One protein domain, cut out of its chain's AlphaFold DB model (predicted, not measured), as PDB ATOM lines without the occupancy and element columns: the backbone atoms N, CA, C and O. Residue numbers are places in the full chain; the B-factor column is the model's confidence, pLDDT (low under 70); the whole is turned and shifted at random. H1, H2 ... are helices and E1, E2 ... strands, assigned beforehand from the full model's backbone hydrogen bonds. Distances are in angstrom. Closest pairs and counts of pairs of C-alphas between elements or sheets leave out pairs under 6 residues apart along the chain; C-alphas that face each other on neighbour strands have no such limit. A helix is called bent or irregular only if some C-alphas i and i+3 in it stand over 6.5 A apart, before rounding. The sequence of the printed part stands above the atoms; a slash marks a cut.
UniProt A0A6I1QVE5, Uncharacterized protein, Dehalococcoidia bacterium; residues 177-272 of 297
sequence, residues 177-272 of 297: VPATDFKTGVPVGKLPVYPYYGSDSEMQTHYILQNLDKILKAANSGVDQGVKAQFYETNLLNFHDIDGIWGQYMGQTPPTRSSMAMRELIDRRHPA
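This is residues 177 to 272 of the 297 residues of an uncharacterized protein of Dehalococcoidia bacterium (UniProt A0A6I1QVE5). A small sheet of two parallel strands, E1 and E2, has the helix H2 over one face, nearest with residues 236 to 242, and the longer helix H1 packs slantwise on H2 with its residues 201 to 209. A long first stretch, residues 177 to 199, has no named element, and its residues 192 to 197 stick out. The printed part has 96 residues with two named helices and two named strands, in the order H1, E1, H2, E2; the class is mixed, helices and strands, with 45 residues in named elements, under half. It is compact, with a radius of gyration of the C-alphas of 14.1 A and spans of 40 by 28 by 26 A.

After residues 177 to 199 comes H1, residues 200 to 218, 27.4 A long, from C-alpha 200 at (13.614, -12.635, -3.629). E1 is residues 228 to 233, 16.4 A. H2 is residues 236 to 249, 20.2 A; it is irregular, with C-alphas 237 and 240 7.4 A apart. E2 is residues 256 to 261, 17.3 A, ending at C-alpha 261 (14.031, -5.254, 11.878).

E1 and E2 are parallel neighbours at 17 degrees, with N 229 and O 256 2.8 A apart and N 258 and O 229 3.0 A apart, both within hydrogen-bond range. E1, H2 and E2 form a strand-helix-strand unit, two parallel neighbour strands with a helix between them in the chain, and its crossover is right-handed. The closest C-alphas of H2 and E2 are those of Leu 236 and Ala 261, 6.6 A. H1 touches H2 with residues 201 to 209 alone, closest at the C-alphas of Glu 202 and Asp 241, 5.5 A. They run the same way at a steep tilt of 41 degrees. H1 and E2 are apart. In H1 every O i to N i+4 pair is within hydrogen-bond range; in H2, 7 of 10 are.

The C-alphas farthest apart, of Gln 252 and Ala 272, are 42.4 A apart. The printed part has no cut. The link from E1 to H2 is tight, those from H1 to E1 and H2 to E2 are short. Mean pLDDT of the printed part is 85.1, with residues 267 to 272 under 70.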
ATOM      1  N   VAL A 177      19.874 -19.813  10.176       78.38
ATOM      2  CA  VAL A 177      19.877 -20.386   8.826       78.38
ATOM      3  C   VAL A 177      19.642 -19.228   7.852       78.38
ATOM      4  O   VAL A 177      18.486 -18.916   7.558       78.38
ATOM      5  N   PRO A 178      20.694 -18.540   7.369       85.62
ATOM      6  CA  PRO A 178      20.521 -17.503   6.367       85.62
ATOM      7  C   PRO A 178      20.238 -18.149   5.009       85.62
ATOM      8  O   PRO A 178      20.571 -19.312   4.767       85.62
ATOM      9  N   ALA A 179      19.707 -17.370   4.067       88.50
ATOM     10  CA  ALA A 179      19.678 -17.768   2.665       88.50
ATOM     11  C   ALA A 179      21.080 -17.641   2.051       88.50
ATOM     12  O   ALA A 179      21.306 -16.794   1.200       88.50
ATOM     13  N   THR A 180      22.041 -18.435   2.521       88.50
ATOM     14  CA  THR A 180      23.433 -18.458   2.054       88.50
ATOM     15  C   THR A 180      23.901 -19.896   1.840       88.50
ATOM     16  O   THR A 180      23.397 -20.827   2.473       88.50
ATOM     17  N   ASP A 181      24.864 -20.088   0.944       87.00
ATOM     18  CA  ASP A 181      25.616 -21.338   0.782       87.00
ATOM     19  C   ASP A 181      26.974 -21.325   1.518       87.00
ATOM     20  O   ASP A 181      27.730 -22.292   1.431       87.00
ATOM     21  N   PHE A 182      27.296 -20.216   2.200       86.81
ATOM     22  CA  PHE A 182      28.583 -19.919   2.850       86.81
ATOM     23  C   PHE A 182      29.817 -19.938   1.926       86.81
ATOM     24  O   PHE A 182      30.941 -19.780   2.404       86.81
ATOM     25  N   LYS A 183      29.624 -20.064   0.608       82.88
ATOM     26  CA  LYS A 183      30.680 -20.151  -0.413       82.88
ATOM     27  C   LYS A 183      30.617 -18.977  -1.383       82.88
ATOM     28  O   LYS A 183      31.587 -18.234  -1.518       82.88
ATOM     29  N   THR A 184      29.480 -18.806  -2.051       82.69
ATOM     30  CA  THR A 184      29.239 -17.776  -3.072       82.69
ATOM     31  C   THR A 184      28.297 -16.668  -2.599       82.69
ATOM     32  O   THR A 184      28.292 -15.589  -3.190       82.69
ATOM     33  N   GLY A 185      27.580 -16.879  -1.490       83.25
ATOM     34  CA  GLY A 185      26.653 -15.915  -0.901       83.25
ATOM     35  C   GLY A 185      25.213 -16.400  -1.017       83.25
ATOM     36  O   GLY A 185      24.931 -17.564  -0.745       83.25
ATOM     37  N   VAL A 186      24.296 -15.504  -1.386       85.62
ATOM     38  CA  VAL A 186      22.869 -15.830  -1.499       85.62
ATOM     39  C   VAL A 186      22.616 -16.739  -2.715       85.62
ATOM     40  O   VAL A 186      22.818 -16.284  -3.842       85.62
ATOM     41  N   PRO A 187      22.165 -18.000  -2.536       82.50
ATOM     42  CA  PRO A 187      22.122 -18.991  -3.613       82.50
ATOM     43  C   PRO A 187      20.821 -18.952  -4.422       82.50
ATOM     44  O   PRO A 187      20.735 -19.574  -5.478       82.50
ATOM     45  N   VAL A 188      19.797 -18.250  -3.925       86.06
ATOM     46  CA  VAL A 188      18.480 -18.134  -4.557       86.06
ATOM     47  C   VAL A 188      18.002 -16.683  -4.558       86.06
ATOM     48  O   VAL A 188      18.184 -15.946  -3.592       86.06
ATOM     49  N   GLY A 189      17.369 -16.272  -5.649       84.25
ATOM     50  CA  GLY A 189      16.874 -14.916  -5.858       84.25
ATOM     51  C   GLY A 189      16.474 -14.713  -7.316       84.25
ATOM     52  O   GLY A 189      16.649 -15.606  -8.153       84.25
ATOM     53  N   LYS A 190      15.927 -13.544  -7.638       81.38
ATOM     54  CA  LYS A 190      15.558 -13.167  -8.997       81.38
ATOM     55  C   LYS A 190      16.799 -13.152  -9.870       81.38
ATOM     56  O   LYS A 190      17.842 -12.594  -9.524       81.38
ATOM     57  N   LEU A 191      16.661 -13.741 -11.051       70.06
ATOM     58  CA  LEU A 191      17.730 -13.741 -12.034       70.06
ATOM     59  C   LEU A 191      17.866 -12.341 -12.652       70.06
ATOM     60  O   LEU A 191      16.847 -11.759 -13.035       70.06
ATOM     61  N   PRO A 192      19.094 -11.831 -12.872       76.19
ATOM     62  CA  PRO A 192      19.305 -10.533 -13.520       76.19
ATOM     63  C   PRO A 192      18.636 -10.406 -14.896       76.19
ATOM     64  O   PRO A 192      18.262  -9.312 -15.305       76.19
ATOM     65  N   VAL A 193      18.473 -11.529 -15.601       81.31
ATOM     66  CA  VAL A 193      17.839 -11.602 -16.926       81.31
ATOM     67  C   VAL A 193      16.304 -11.587 -16.885       81.31
ATOM     68  O   VAL A 193      15.684 -11.261 -17.892       81.31
ATOM     69  N   TYR A 194      15.682 -11.881 -15.736       78.00
ATOM     70  CA  TYR A 194      14.226 -11.829 -15.528       78.00
ATOM     71  C   TYR A 194      13.880 -11.102 -14.212       78.00
ATOM     72  O   TYR A 194      13.238 -11.677 -13.334       78.00
ATOM     73  N   PRO A 195      14.266  -9.820 -14.052       77.25
ATOM     74  CA  PRO A 195      14.225  -9.126 -12.760       77.25
ATOM     75  C   PRO A 195      12.802  -8.830 -12.250       77.25
ATOM     76  O   PRO A 195      12.611  -8.486 -11.084       77.25
ATOM     77  N   TYR A 196      11.793  -8.966 -13.113       81.00
ATOM     78  CA  TYR A 196      10.388  -8.706 -12.790       81.00
ATOM     79  C   TYR A 196       9.588  -9.964 -12.419       81.00
ATOM     80  O   TYR A 196       8.422  -9.839 -12.055       81.00
ATOM     81  N   TYR A 197      10.182 -11.161 -12.490       75.12
ATOM     82  CA  TYR A 197       9.498 -12.427 -12.199       75.12
ATOM     83  C   TYR A 197       9.969 -13.027 -10.866       75.12
ATOM     84  O   TYR A 197      11.168 -13.129 -10.615       75.12
ATOM     85  N   GLY A 198       9.010 -13.443 -10.031       76.25
ATOM     86  CA  GLY A 198       9.249 -14.004  -8.693       76.25
ATOM     87  C   GLY A 198       9.579 -12.949  -7.632       76.25
ATOM     88  O   GLY A 198       9.740 -11.768  -7.950       76.25
ATOM     89  N   SER A 199       9.683 -13.371  -6.372       86.06
ATOM     90  CA  SER A 199      10.130 -12.547  -5.243       86.06
ATOM     91  C   SER A 199      11.402 -13.117  -4.610       86.06
ATOM     92  O   SER A 199      11.489 -14.318  -4.353       86.06
ATOM     93  N   ASP A 200      12.392 -12.252  -4.350       87.12
ATOM     94  CA  ASP A 200      13.614 -12.635  -3.629       87.12
ATOM     95  C   ASP A 200      13.276 -13.181  -2.240       87.12
ATOM     96  O   ASP A 200      13.783 -14.233  -1.853       87.12
ATOM     97  N   SER A 201      12.377 -12.505  -1.516       88.12
ATOM     98  CA  SER A 201      11.931 -12.896  -0.176       88.12
ATOM     99  C   SER A 201      11.264 -14.261  -0.182       88.12
ATOM    100  O   SER A 201      11.589 -15.085   0.669       88.12
ATOM    101  N   GLU A 202      10.372 -14.538  -1.135       90.44
ATOM    102  CA  GLU A 202       9.704 -15.842  -1.222       90.44
ATOM    103  C   GLU A 202      10.720 -16.964  -1.471       90.44
ATOM    104  O   GLU A 202      10.755 -17.947  -0.730       90.44
ATOM    105  N   MET A 203      11.596 -16.800  -2.469       90.56
ATOM    106  CA  MET A 203      12.600 -17.811  -2.827       90.56
ATOM    107  C   MET A 203      13.586 -18.077  -1.686       90.56
ATOM    108  O   MET A 203      13.859 -19.235  -1.357       90.56
ATOM    109  N   GLN A 204      14.088 -17.019  -1.048       91.75
ATOM    110  CA  GLN A 204      14.980 -17.126   0.104       91.75
ATOM    111  C   GLN A 204      14.272 -17.769   1.300       91.75
ATOM    112  O   GLN A 204      14.854 -18.631   1.955       91.75
ATOM    113  N   THR A 205      13.001 -17.435   1.546       91.88
ATOM    114  CA  THR A 205      12.209 -18.049   2.625       91.88
ATOM    115  C   THR A 205      12.007 -19.543   2.383       91.88
ATOM    116  O   THR A 205      12.220 -20.334   3.299       91.88
ATOM    117  N   HIS A 206      11.676 -19.965   1.155       93.00
ATOM    118  CA  HIS A 206      11.593 -21.392   0.823       93.00
ATOM    119  C   HIS A 206      12.918 -22.108   1.080       93.00
ATOM    120  O   HIS A 206      12.922 -23.155   1.725       93.00
ATOM    121  N   TYR A 207      14.031 -21.542   0.611       93.19
ATOM    122  CA  TYR A 207      15.357 -22.126   0.796       93.19
ATOM    123  C   TYR A 207      15.712 -22.292   2.280       93.19
ATOM    124  O   TYR A 207      16.155 -23.363   2.701       93.19
ATOM    125  N   ILE A 208      15.461 -21.257   3.090       93.81
ATOM    126  CA  ILE A 208      15.690 -21.285   4.540       93.81
ATOM    127  C   ILE A 208      14.841 -22.377   5.198       93.81
ATOM    128  O   ILE A 208      15.376 -23.203   5.937       93.81
ATOM    129  N   LEU A 209      13.534 -22.420   4.915       93.25
ATOM    130  CA  LEU A 209      12.617 -23.369   5.554       93.25
ATOM    131  C   LEU A 209      12.879 -24.820   5.134       93.25
ATOM    132  O   LEU A 209      12.774 -25.711   5.972       93.25
ATOM    133  N   GLN A 210      13.293 -25.072   3.889       93.12
ATOM    134  CA  GLN A 210      13.691 -26.413   3.437       93.12
ATOM    135  C   GLN A 210      14.947 -26.911   4.151       93.12
ATOM    136  O   GLN A 210      15.001 -28.065   4.577       93.12
ATOM    137  N   ASN A 211      15.958 -26.054   4.295       95.12
ATOM    138  CA  ASN A 211      17.181 -26.408   5.009       95.12
ATOM    139  C   ASN A 211      16.918 -26.612   6.504       95.12
ATOM    140  O   ASN A 211      17.396 -27.588   7.082       95.12
ATOM    141  N   LEU A 212      16.107 -25.743   7.109       94.88
ATOM    142  CA  LEU A 212      15.687 -25.887   8.499       94.88
ATOM    143  C   LEU A 212      14.929 -27.203   8.723       94.88
ATOM    144  O   LEU A 212      15.236 -27.925   9.666       94.88
ATOM    145  N   ASP A 213      13.990 -27.554   7.845       93.38
ATOM    146  CA  ASP A 213      13.232 -28.806   7.934       93.38
ATOM    147  C   ASP A 213      14.134 -30.047   7.832       93.38
ATOM    148  O   ASP A 213      14.004 -30.967   8.639       93.38
ATOM    149  N   LYS A 214      15.119 -30.054   6.921       95.75
ATOM    150  CA  LYS A 214      16.128 -31.130   6.843       95.75
ATOM    151  C   LYS A 214      16.912 -31.282   8.151       95.75
ATOM    152  O   LYS A 214      17.048 -32.400   8.650       95.75
ATOM    153  N   ILE A 215      17.397 -30.172   8.719       96.81
ATOM    154  CA  ILE A 215      18.133 -30.167   9.996       96.81
ATOM    155  C   ILE A 215      17.252 -30.708  11.131       96.81
ATOM    156  O   ILE A 215      17.683 -31.562  11.907       96.81
ATOM    157  N   LEU A 216      16.006 -30.234  11.234       95.69
ATOM    158  CA  LEU A 216      15.083 -30.655  12.290       95.69
ATOM    159  C   LEU A 216      14.716 -32.139  12.161       95.69
ATOM    160  O   LEU A 216      14.716 -32.844  13.171       95.69
ATOM    161  N   LYS A 217      14.499 -32.643  10.941       96.12
ATOM    162  CA  LYS A 217      14.246 -34.070  10.683       96.12
ATOM    163  C   LYS A 217      15.416 -34.954  11.099       96.12
ATOM    164  O   LYS A 217      15.186 -35.980  11.733       96.12
ATOM    165  N   ALA A 218      16.656 -34.534  10.840       97.31
ATOM    166  CA  ALA A 218      17.846 -35.246  11.316       97.31
ATOM    167  C   ALA A 218      17.921 -35.323  12.855       97.31
ATOM    168  O   ALA A 218      18.509 -36.248  13.410       97.31
ATOM    169  N   ALA A 219      17.269 -34.391  13.557       96.81
ATOM    170  CA  ALA A 219      17.144 -34.387  15.012       96.81
ATOM    171  C   ALA A 219      15.899 -35.142  15.543       96.81
ATOM    172  O   ALA A 219      15.662 -35.132  16.759       96.81
ATOM    173  N   ASN A 220      15.131 -35.817  14.675       95.50
ATOM    174  CA  ASN A 220      13.805 -36.398  14.944       95.50
ATOM    175  C   ASN A 220      12.757 -35.351  15.376       95.50
ATOM    176  O   ASN A 220      12.006 -35.571  16.325       95.50
ATOM    177  N   SER A 221      12.740 -34.201  14.702       94.31
ATOM    178  CA  SER A 221      11.785 -33.099  14.879       94.31
ATOM    179  C   SER A 221      11.291 -32.586  13.512       94.31
ATOM    180  O   SER A 221      11.611 -33.168  12.475       94.31
ATOM    181  N   GLY A 222      10.510 -31.507  13.495       90.94
ATOM    182  CA  GLY A 222       9.987 -30.868  12.284       90.94
ATOM    183  C   GLY A 222       9.671 -29.389  12.507       90.94
ATOM    184  O   GLY A 222       9.552 -28.936  13.648       90.94
ATOM    185  N   VAL A 223       9.557 -28.619  11.421       88.19
ATOM    186  CA  VAL A 223       9.212 -27.180  11.486       88.19
ATOM    187  C   VAL A 223       7.832 -26.929  12.106       88.19
ATOM    188  O   VAL A 223       7.624 -25.913  12.766       88.19
ATOM    189  N   ASP A 224       6.914 -27.883  11.963       86.44
ATOM    190  CA  ASP A 224       5.569 -27.901  12.541       86.44
ATOM    191  C   ASP A 224       5.556 -28.133  14.062       86.44
ATOM    192  O   ASP A 224       4.561 -27.842  14.718       86.44
ATOM    193  N   GLN A 225       6.666 -28.612  14.633       90.44
ATOM    194  CA  GLN A 225       6.857 -28.809  16.076       90.44
ATOM    195  C   GLN A 225       7.520 -27.593  16.748       90.44
ATOM    196  O   GLN A 225       8.002 -27.673  17.882       90.44
ATOM    197  N   GLY A 226       7.596 -26.459  16.046       91.25
ATOM    198  CA  GLY A 226       8.195 -25.243  16.570       91.25
ATOM    199  C   GLY A 226       7.491 -24.749  17.839       91.25
ATOM    200  O   GLY A 226       6.268 -24.675  17.908       91.25
ATOM    201  N   VAL A 227       8.277 -24.297  18.819       92.88
ATOM    202  CA  VAL A 227       7.756 -23.626  20.029       92.88
ATOM    203  C   VAL A 227       7.927 -22.104  19.941       92.88
ATOM    204  O   VAL A 227       7.031 -21.340  20.313       92.88
ATOM    205  N   LYS A 228       9.073 -21.653  19.417       93.94
ATOM    206  CA  LYS A 228       9.440 -20.243  19.251       93.94
ATOM    207  C   LYS A 228      10.180 -20.045  17.929       93.94
ATOM    208  O   LYS A 228      11.131 -20.769  17.648       93.94
ATOM    209  N   ALA A 229       9.791 -19.022  17.179       93.06
ATOM    210  CA  ALA A 229      10.451 -18.558  15.967       93.06
ATOM    211  C   ALA A 229      10.888 -17.093  16.119       93.06
ATOM    212  O   ALA A 229      10.180 -16.270  16.702       93.06
ATOM    213  N   GLN A 230      12.068 -16.765  15.596       93.38
ATOM    214  CA  GLN A 230      12.605 -15.405  15.566       93.38
ATOM    215  C   GLN A 230      13.034 -15.073  14.146       93.38
ATOM    216  O   GLN A 230      13.879 -15.772  13.589       93.38
ATOM    217  N   PHE A 231      12.443 -14.032  13.564       91.50
ATOM    218  CA  PHE A 231      12.788 -13.566  12.223       91.50
ATOM    219  C   PHE A 231      13.629 -12.300  12.317       91.50
ATOM    220  O   PHE A 231      13.327 -11.388  13.091       91.50
ATOM    221  N   TYR A 232      14.686 -12.278  11.513       90.38
ATOM    222  CA  TYR A 232      15.653 -11.197  11.428       90.38
ATOM    223  C   TYR A 232      15.630 -10.676   9.996       90.38
ATOM    224  O   TYR A 232      16.103 -11.341   9.077       90.38
ATOM    225  N   GLU A 233      15.036  -9.504   9.801       86.75
ATOM    226  CA  GLU A 233      14.671  -9.009   8.475       86.75
ATOM    227  C   GLU A 233      15.262  -7.618   8.261       86.75
ATOM    228  O   GLU A 233      15.112  -6.743   9.108       86.75
ATOM    229  N   THR A 234      15.909  -7.372   7.120       84.12
ATOM    230  CA  THR A 234      16.410  -6.018   6.805       84.12
ATOM    231  C   THR A 234      15.382  -5.134   6.108       84.12
ATOM    232  O   THR A 234      15.620  -3.946   5.931       84.12
ATOM    233  N   ASN A 235      14.264  -5.709   5.659       84.69
ATOM    234  CA  ASN A 235      13.183  -4.969   5.023       84.69
ATOM    235  C   ASN A 235      11.831  -5.562   5.427       84.69
ATOM    236  O   ASN A 235      11.395  -6.557   4.852       84.69
ATOM    237  N   LEU A 236      11.155  -4.911   6.373       84.44
ATOM    238  CA  LEU A 236       9.833  -5.331   6.840       84.44
ATOM    239  C   LEU A 236       8.725  -5.152   5.789       84.44
ATOM    240  O   LEU A 236       7.619  -5.637   5.993       84.44
ATOM    241  N   LEU A 237       8.977  -4.492   4.653       86.12
ATOM    242  CA  LEU A 237       7.994  -4.453   3.560       86.12
ATOM    243  C   LEU A 237       7.820  -5.823   2.886       86.12
ATOM    244  O   LEU A 237       6.791  -6.066   2.264       86.12
ATOM    245  N   ASN A 238       8.786  -6.731   3.050       83.75
ATOM    246  CA  ASN A 238       8.737  -8.083   2.492       83.75
ATOM    247  C   ASN A 238       7.962  -9.073   3.382       83.75
ATOM    248  O   ASN A 238       7.891 -10.259   3.072       83.75
ATOM    249  N   PHE A 239       7.388  -8.612   4.494       83.12
ATOM    250  CA  PHE A 239       6.760  -9.477   5.495       83.12
ATOM    251  C   PHE A 239       5.620 -10.326   4.934       83.12
ATOM    252  O   PHE A 239       5.480 -11.492   5.286       83.12
ATOM    253  N   HIS A 240       4.826  -9.742   4.033       86.38
ATOM    254  CA  HIS A 240       3.704 -10.424   3.396       86.38
ATOM    255  C   HIS A 240       4.157 -11.663   2.608       86.38
ATOM    256  O   HIS A 240       3.530 -12.716   2.698       86.38
ATOM    257  N   ASP A 241       5.273 -11.556   1.886       88.00
ATOM    258  CA  ASP A 241       5.860 -12.669   1.139       88.00
ATOM    259  C   ASP A 241       6.283 -13.800   2.084       88.00
ATOM    260  O   ASP A 241       5.981 -14.972   1.856       88.00
ATOM    261  N   ILE A 242       6.957 -13.439   3.180       88.56
ATOM    262  CA  ILE A 242       7.430 -14.392   4.189       88.56
ATOM    263  C   ILE A 242       6.239 -15.101   4.837       88.56
ATOM    264  O   ILE A 242       6.266 -16.322   4.963       88.56
ATOM    265  N   ASP A 243       5.186 -14.370   5.209       88.06
ATOM    266  CA  ASP A 243       3.978 -14.923   5.833       88.06
ATOM    267  C   ASP A 243       3.247 -15.902   4.905       88.06
ATOM    268  O   ASP A 243       2.817 -16.973   5.350       88.06
ATOM    269  N   GLY A 244       3.158 -15.568   3.613       88.44
ATOM    270  CA  GLY A 244       2.553 -16.424   2.596       88.44
ATOM    271  C   GLY A 244       3.268 -17.768   2.450       88.44
ATOM    272  O   GLY A 244       2.608 -18.801   2.320       88.44
ATOM    273  N   ILE A 245       4.603 -17.779   2.517       90.12
ATOM    274  CA  ILE A 245       5.391 -19.019   2.485       90.12
ATOM    275  C   ILE A 245       5.356 -19.731   3.836       90.12
ATOM    276  O   ILE A 245       5.159 -20.942   3.895       90.12
ATOM    277  N   TRP A 246       5.501 -18.995   4.934       89.19
ATOM    278  CA  TRP A 246       5.480 -19.528   6.292       89.19
ATOM    279  C   TRP A 246       4.225 -20.364   6.563       89.19
ATOM    280  O   TRP A 246       4.334 -21.486   7.058       89.19
ATOM    281  N   GLY A 247       3.050 -19.872   6.160       87.81
ATOM    282  CA  GLY A 247       1.781 -20.594   6.297       87.81
ATOM    283  C   GLY A 247       1.697 -21.910   5.512       87.81
ATOM    284  O   GLY A 247       0.849 -22.736   5.826       87.81
ATOM    285  N   GLN A 248       2.567 -22.132   4.520       88.62
ATOM    286  CA  GLN A 248       2.634 -23.392   3.766       88.62
ATOM    287  C   GLN A 248       3.466 -24.462   4.482       88.62
ATOM    288  O   GLN A 248       3.241 -25.651   4.273       88.62
ATOM    289  N   TYR A 249       4.442 -24.048   5.299       88.00
ATOM    290  CA  TYR A 249       5.305 -24.962   6.058       88.00
ATOM    291  C   TYR A 249       4.770 -25.241   7.454       88.00
ATOM    292  O   TYR A 249       4.958 -26.336   7.982       88.00
ATOM    293  N   MET A 250       4.144 -24.245   8.078       86.69
ATOM    294  CA  MET A 250       3.566 -24.426   9.397       86.69
ATOM    295  C   MET A 250       2.283 -25.248   9.299       86.69
ATOM    296  O   MET A 250       1.427 -24.993   8.456       86.69
ATOM    297  N   GLY A 251       2.147 -26.233  10.188       75.19
ATOM    298  CA  GLY A 251       0.911 -26.993  10.343       75.19
ATOM    299  C   GLY A 251      -0.219 -26.161  10.964       75.19
ATOM    300  O   GLY A 251      -0.200 -24.932  10.985       75.19
ATOM    301  N   GLN A 252      -1.211 -26.843  11.543       78.62
ATOM    302  CA  GLN A 252      -2.401 -26.201  12.119       78.62
ATOM    303  C   GLN A 252      -2.089 -25.205  13.253       78.62
ATOM    304  O   GLN A 252      -2.882 -24.302  13.518       78.62
ATOM    305  N   THR A 253      -0.965 -25.367  13.954       83.94
ATOM    306  CA  THR A 253      -0.561 -24.491  15.060       83.94
ATOM    307  C   THR A 253       0.883 -24.033  14.854       83.94
ATOM    308  O   THR A 253       1.801 -24.780  15.182       83.94
ATOM    309  N   PRO A 254       1.109 -22.828  14.296       87.44
ATOM    310  CA  PRO A 254       2.454 -22.277  14.159       87.44
ATOM    311  C   PRO A 254       3.068 -21.939  15.532       87.44
ATOM    312  O   PRO A 254       2.328 -21.670  16.487       87.44
ATOM    313  N   PRO A 255       4.410 -21.886  15.647       91.31
ATOM    314  CA  PRO A 255       5.079 -21.463  16.873       91.31
ATOM    315  C   PRO A 255       4.748 -20.016  17.232       91.31
ATOM    316  O   PRO A 255       4.423 -19.188  16.376       91.31
ATOM    317  N   THR A 256       4.969 -19.671  18.503       92.06
ATOM    318  CA  THR A 256       5.062 -18.259  18.893       92.06
ATOM    319  C   THR A 256       6.184 -17.583  18.107       92.06
ATOM    320  O   THR A 256       7.247 -18.168  17.903       92.06
ATOM    321  N   ARG A 257       5.962 -16.354  17.638       90.62
ATOM    322  CA  ARG A 257       6.892 -15.668  16.736       90.62
ATOM    323  C   ARG A 257       7.231 -14.270  17.229       90.62
ATOM    324  O   ARG A 257       6.379 -13.554  17.748       90.62
ATOM    325  N   SER A 258       8.476 -13.870  17.000       91.44
ATOM    326  CA  SER A 258       8.920 -12.478  17.063       91.44
ATOM    327  C   SER A 258       9.633 -12.117  15.765       91.44
ATOM    328  O   SER A 258      10.468 -12.883  15.294       91.44
ATOM    329  N   SER A 259       9.331 -10.948  15.212       89.06
ATOM    330  CA  SER A 259      10.023 -10.411  14.040       89.06
ATOM    331  C   SER A 259      10.735  -9.126  14.416       89.06
ATOM    332  O   SER A 259      10.178  -8.284  15.121       89.06
ATOM    333  N   MET A 260      11.978  -8.997  13.977       89.31
ATOM    334  CA  MET A 260      12.843  -7.888  14.343       89.31
ATOM    335  C   MET A 260      13.483  -7.306  13.083       89.31
ATOM    336  O   MET A 260      14.133  -8.018  12.314       89.31
ATOM    337  N   ALA A 261      13.314  -5.995  12.903       87.94
ATOM    338  CA  ALA A 261      14.031  -5.254  11.878       87.94
ATOM    339  C   ALA A 261      15.507  -5.160  12.262       87.94
ATOM    340  O   ALA A 261      15.850  -4.611  13.308       87.94
ATOM    341  N   MET A 262      16.373  -5.694  11.411       89.25
ATOM    342  CA  MET A 262      17.820  -5.593  11.551       89.25
ATOM    343  C   MET A 262      18.343  -4.523  10.607       89.25
ATOM    344  O   MET A 262      17.871  -4.403   9.474       89.25
ATOM    345  N   ARG A 263      19.361  -3.772  11.035       88.25
ATOM    346  CA  ARG A 263      20.047  -2.864  10.110       88.25
ATOM    347  C   ARG A 263      20.834  -3.655   9.074       88.25
ATOM    348  O   ARG A 263      20.854  -3.277   7.904       88.25
ATOM    349  N   GLU A 264      21.470  -4.744   9.501       85.88
ATOM    350  CA  GLU A 264      22.384  -5.530   8.676       85.88
ATOM    351  C   GLU A 264      22.326  -7.025   9.038       85.88
ATOM    352  O   GLU A 264      22.106  -7.402  10.191       85.88
ATOM    353  N   LEU A 265      22.554  -7.887   8.045       85.00
ATOM    354  CA  LEU A 265      22.761  -9.331   8.213       85.00
ATOM    355  C   LEU A 265      24.167  -9.693   7.715       85.00
ATOM    356  O   LEU A 265      24.753  -8.954   6.929       85.00
ATOM    357  N   ILE A 266      24.689 -10.847   8.141       77.75
ATOM    358  CA  ILE A 266      26.058 -11.321   7.826       77.75
ATOM    359  C   ILE A 266      26.188 -11.841   6.377       77.75
ATOM    360  O   ILE A 266      27.240 -12.306   5.943       77.75
ATOM    361  N   ASP A 267      25.138 -11.707   5.573       67.12
ATOM    362  CA  ASP A 267      25.202 -11.939   4.136       67.12
ATOM    363  C   ASP A 267      26.012 -10.814   3.457       67.12
ATOM    364  O   ASP A 267      25.748  -9.614   3.606       67.12
ATOM    365  N   ARG A 268      27.029 -11.219   2.687       50.91
ATOM    366  CA  ARG A 268      27.776 -10.332   1.794       50.91
ATOM    367  C   ARG A 268      26.892  -9.911   0.617       50.91
ATOM    368  O   ARG A 268      27.114 -10.343  -0.513       50.91
ATOM    369  N   ARG A 269      25.997  -8.945   0.824       48.50
ATOM    370  CA  ARG A 269      25.495  -8.161  -0.307       48.50
ATOM    371  C   ARG A 269      26.690  -7.485  -0.975       48.50
ATOM    372  O   ARG A 269      27.464  -6.782  -0.318       48.50
ATOM    373  N   HIS A 270      26.852  -7.760  -2.269       39.25
ATOM    374  CA  HIS A 270      27.946  -7.290  -3.117       39.25
ATOM    375  C   HIS A 270      28.263  -5.802  -2.837       39.25
ATOM    376  O   HIS A 270      27.323  -5.008  -2.721       39.25
ATOM    377  N   PRO A 271      29.540  -5.370  -2.767       41.69
ATOM    378  CA  PRO A 271      29.918  -3.988  -2.428       41.69
ATOM    379  C   PRO A 271      29.176  -2.908  -3.238       41.69
ATOM    380  O   PRO A 271      28.856  -1.838  -2.720       41.69
ATOM    381  N   ALA A 272      28.820  -3.212  -4.491       35.72
ATOM    382  CA  ALA A 272      28.020  -2.334  -5.351       35.72
ATOM    383  C   ALA A 272      26.602  -2.049  -4.808       35.72
ATOM    384  O   ALA A 272      26.108  -0.932  -4.931       35.72
TER     385      ALA A 272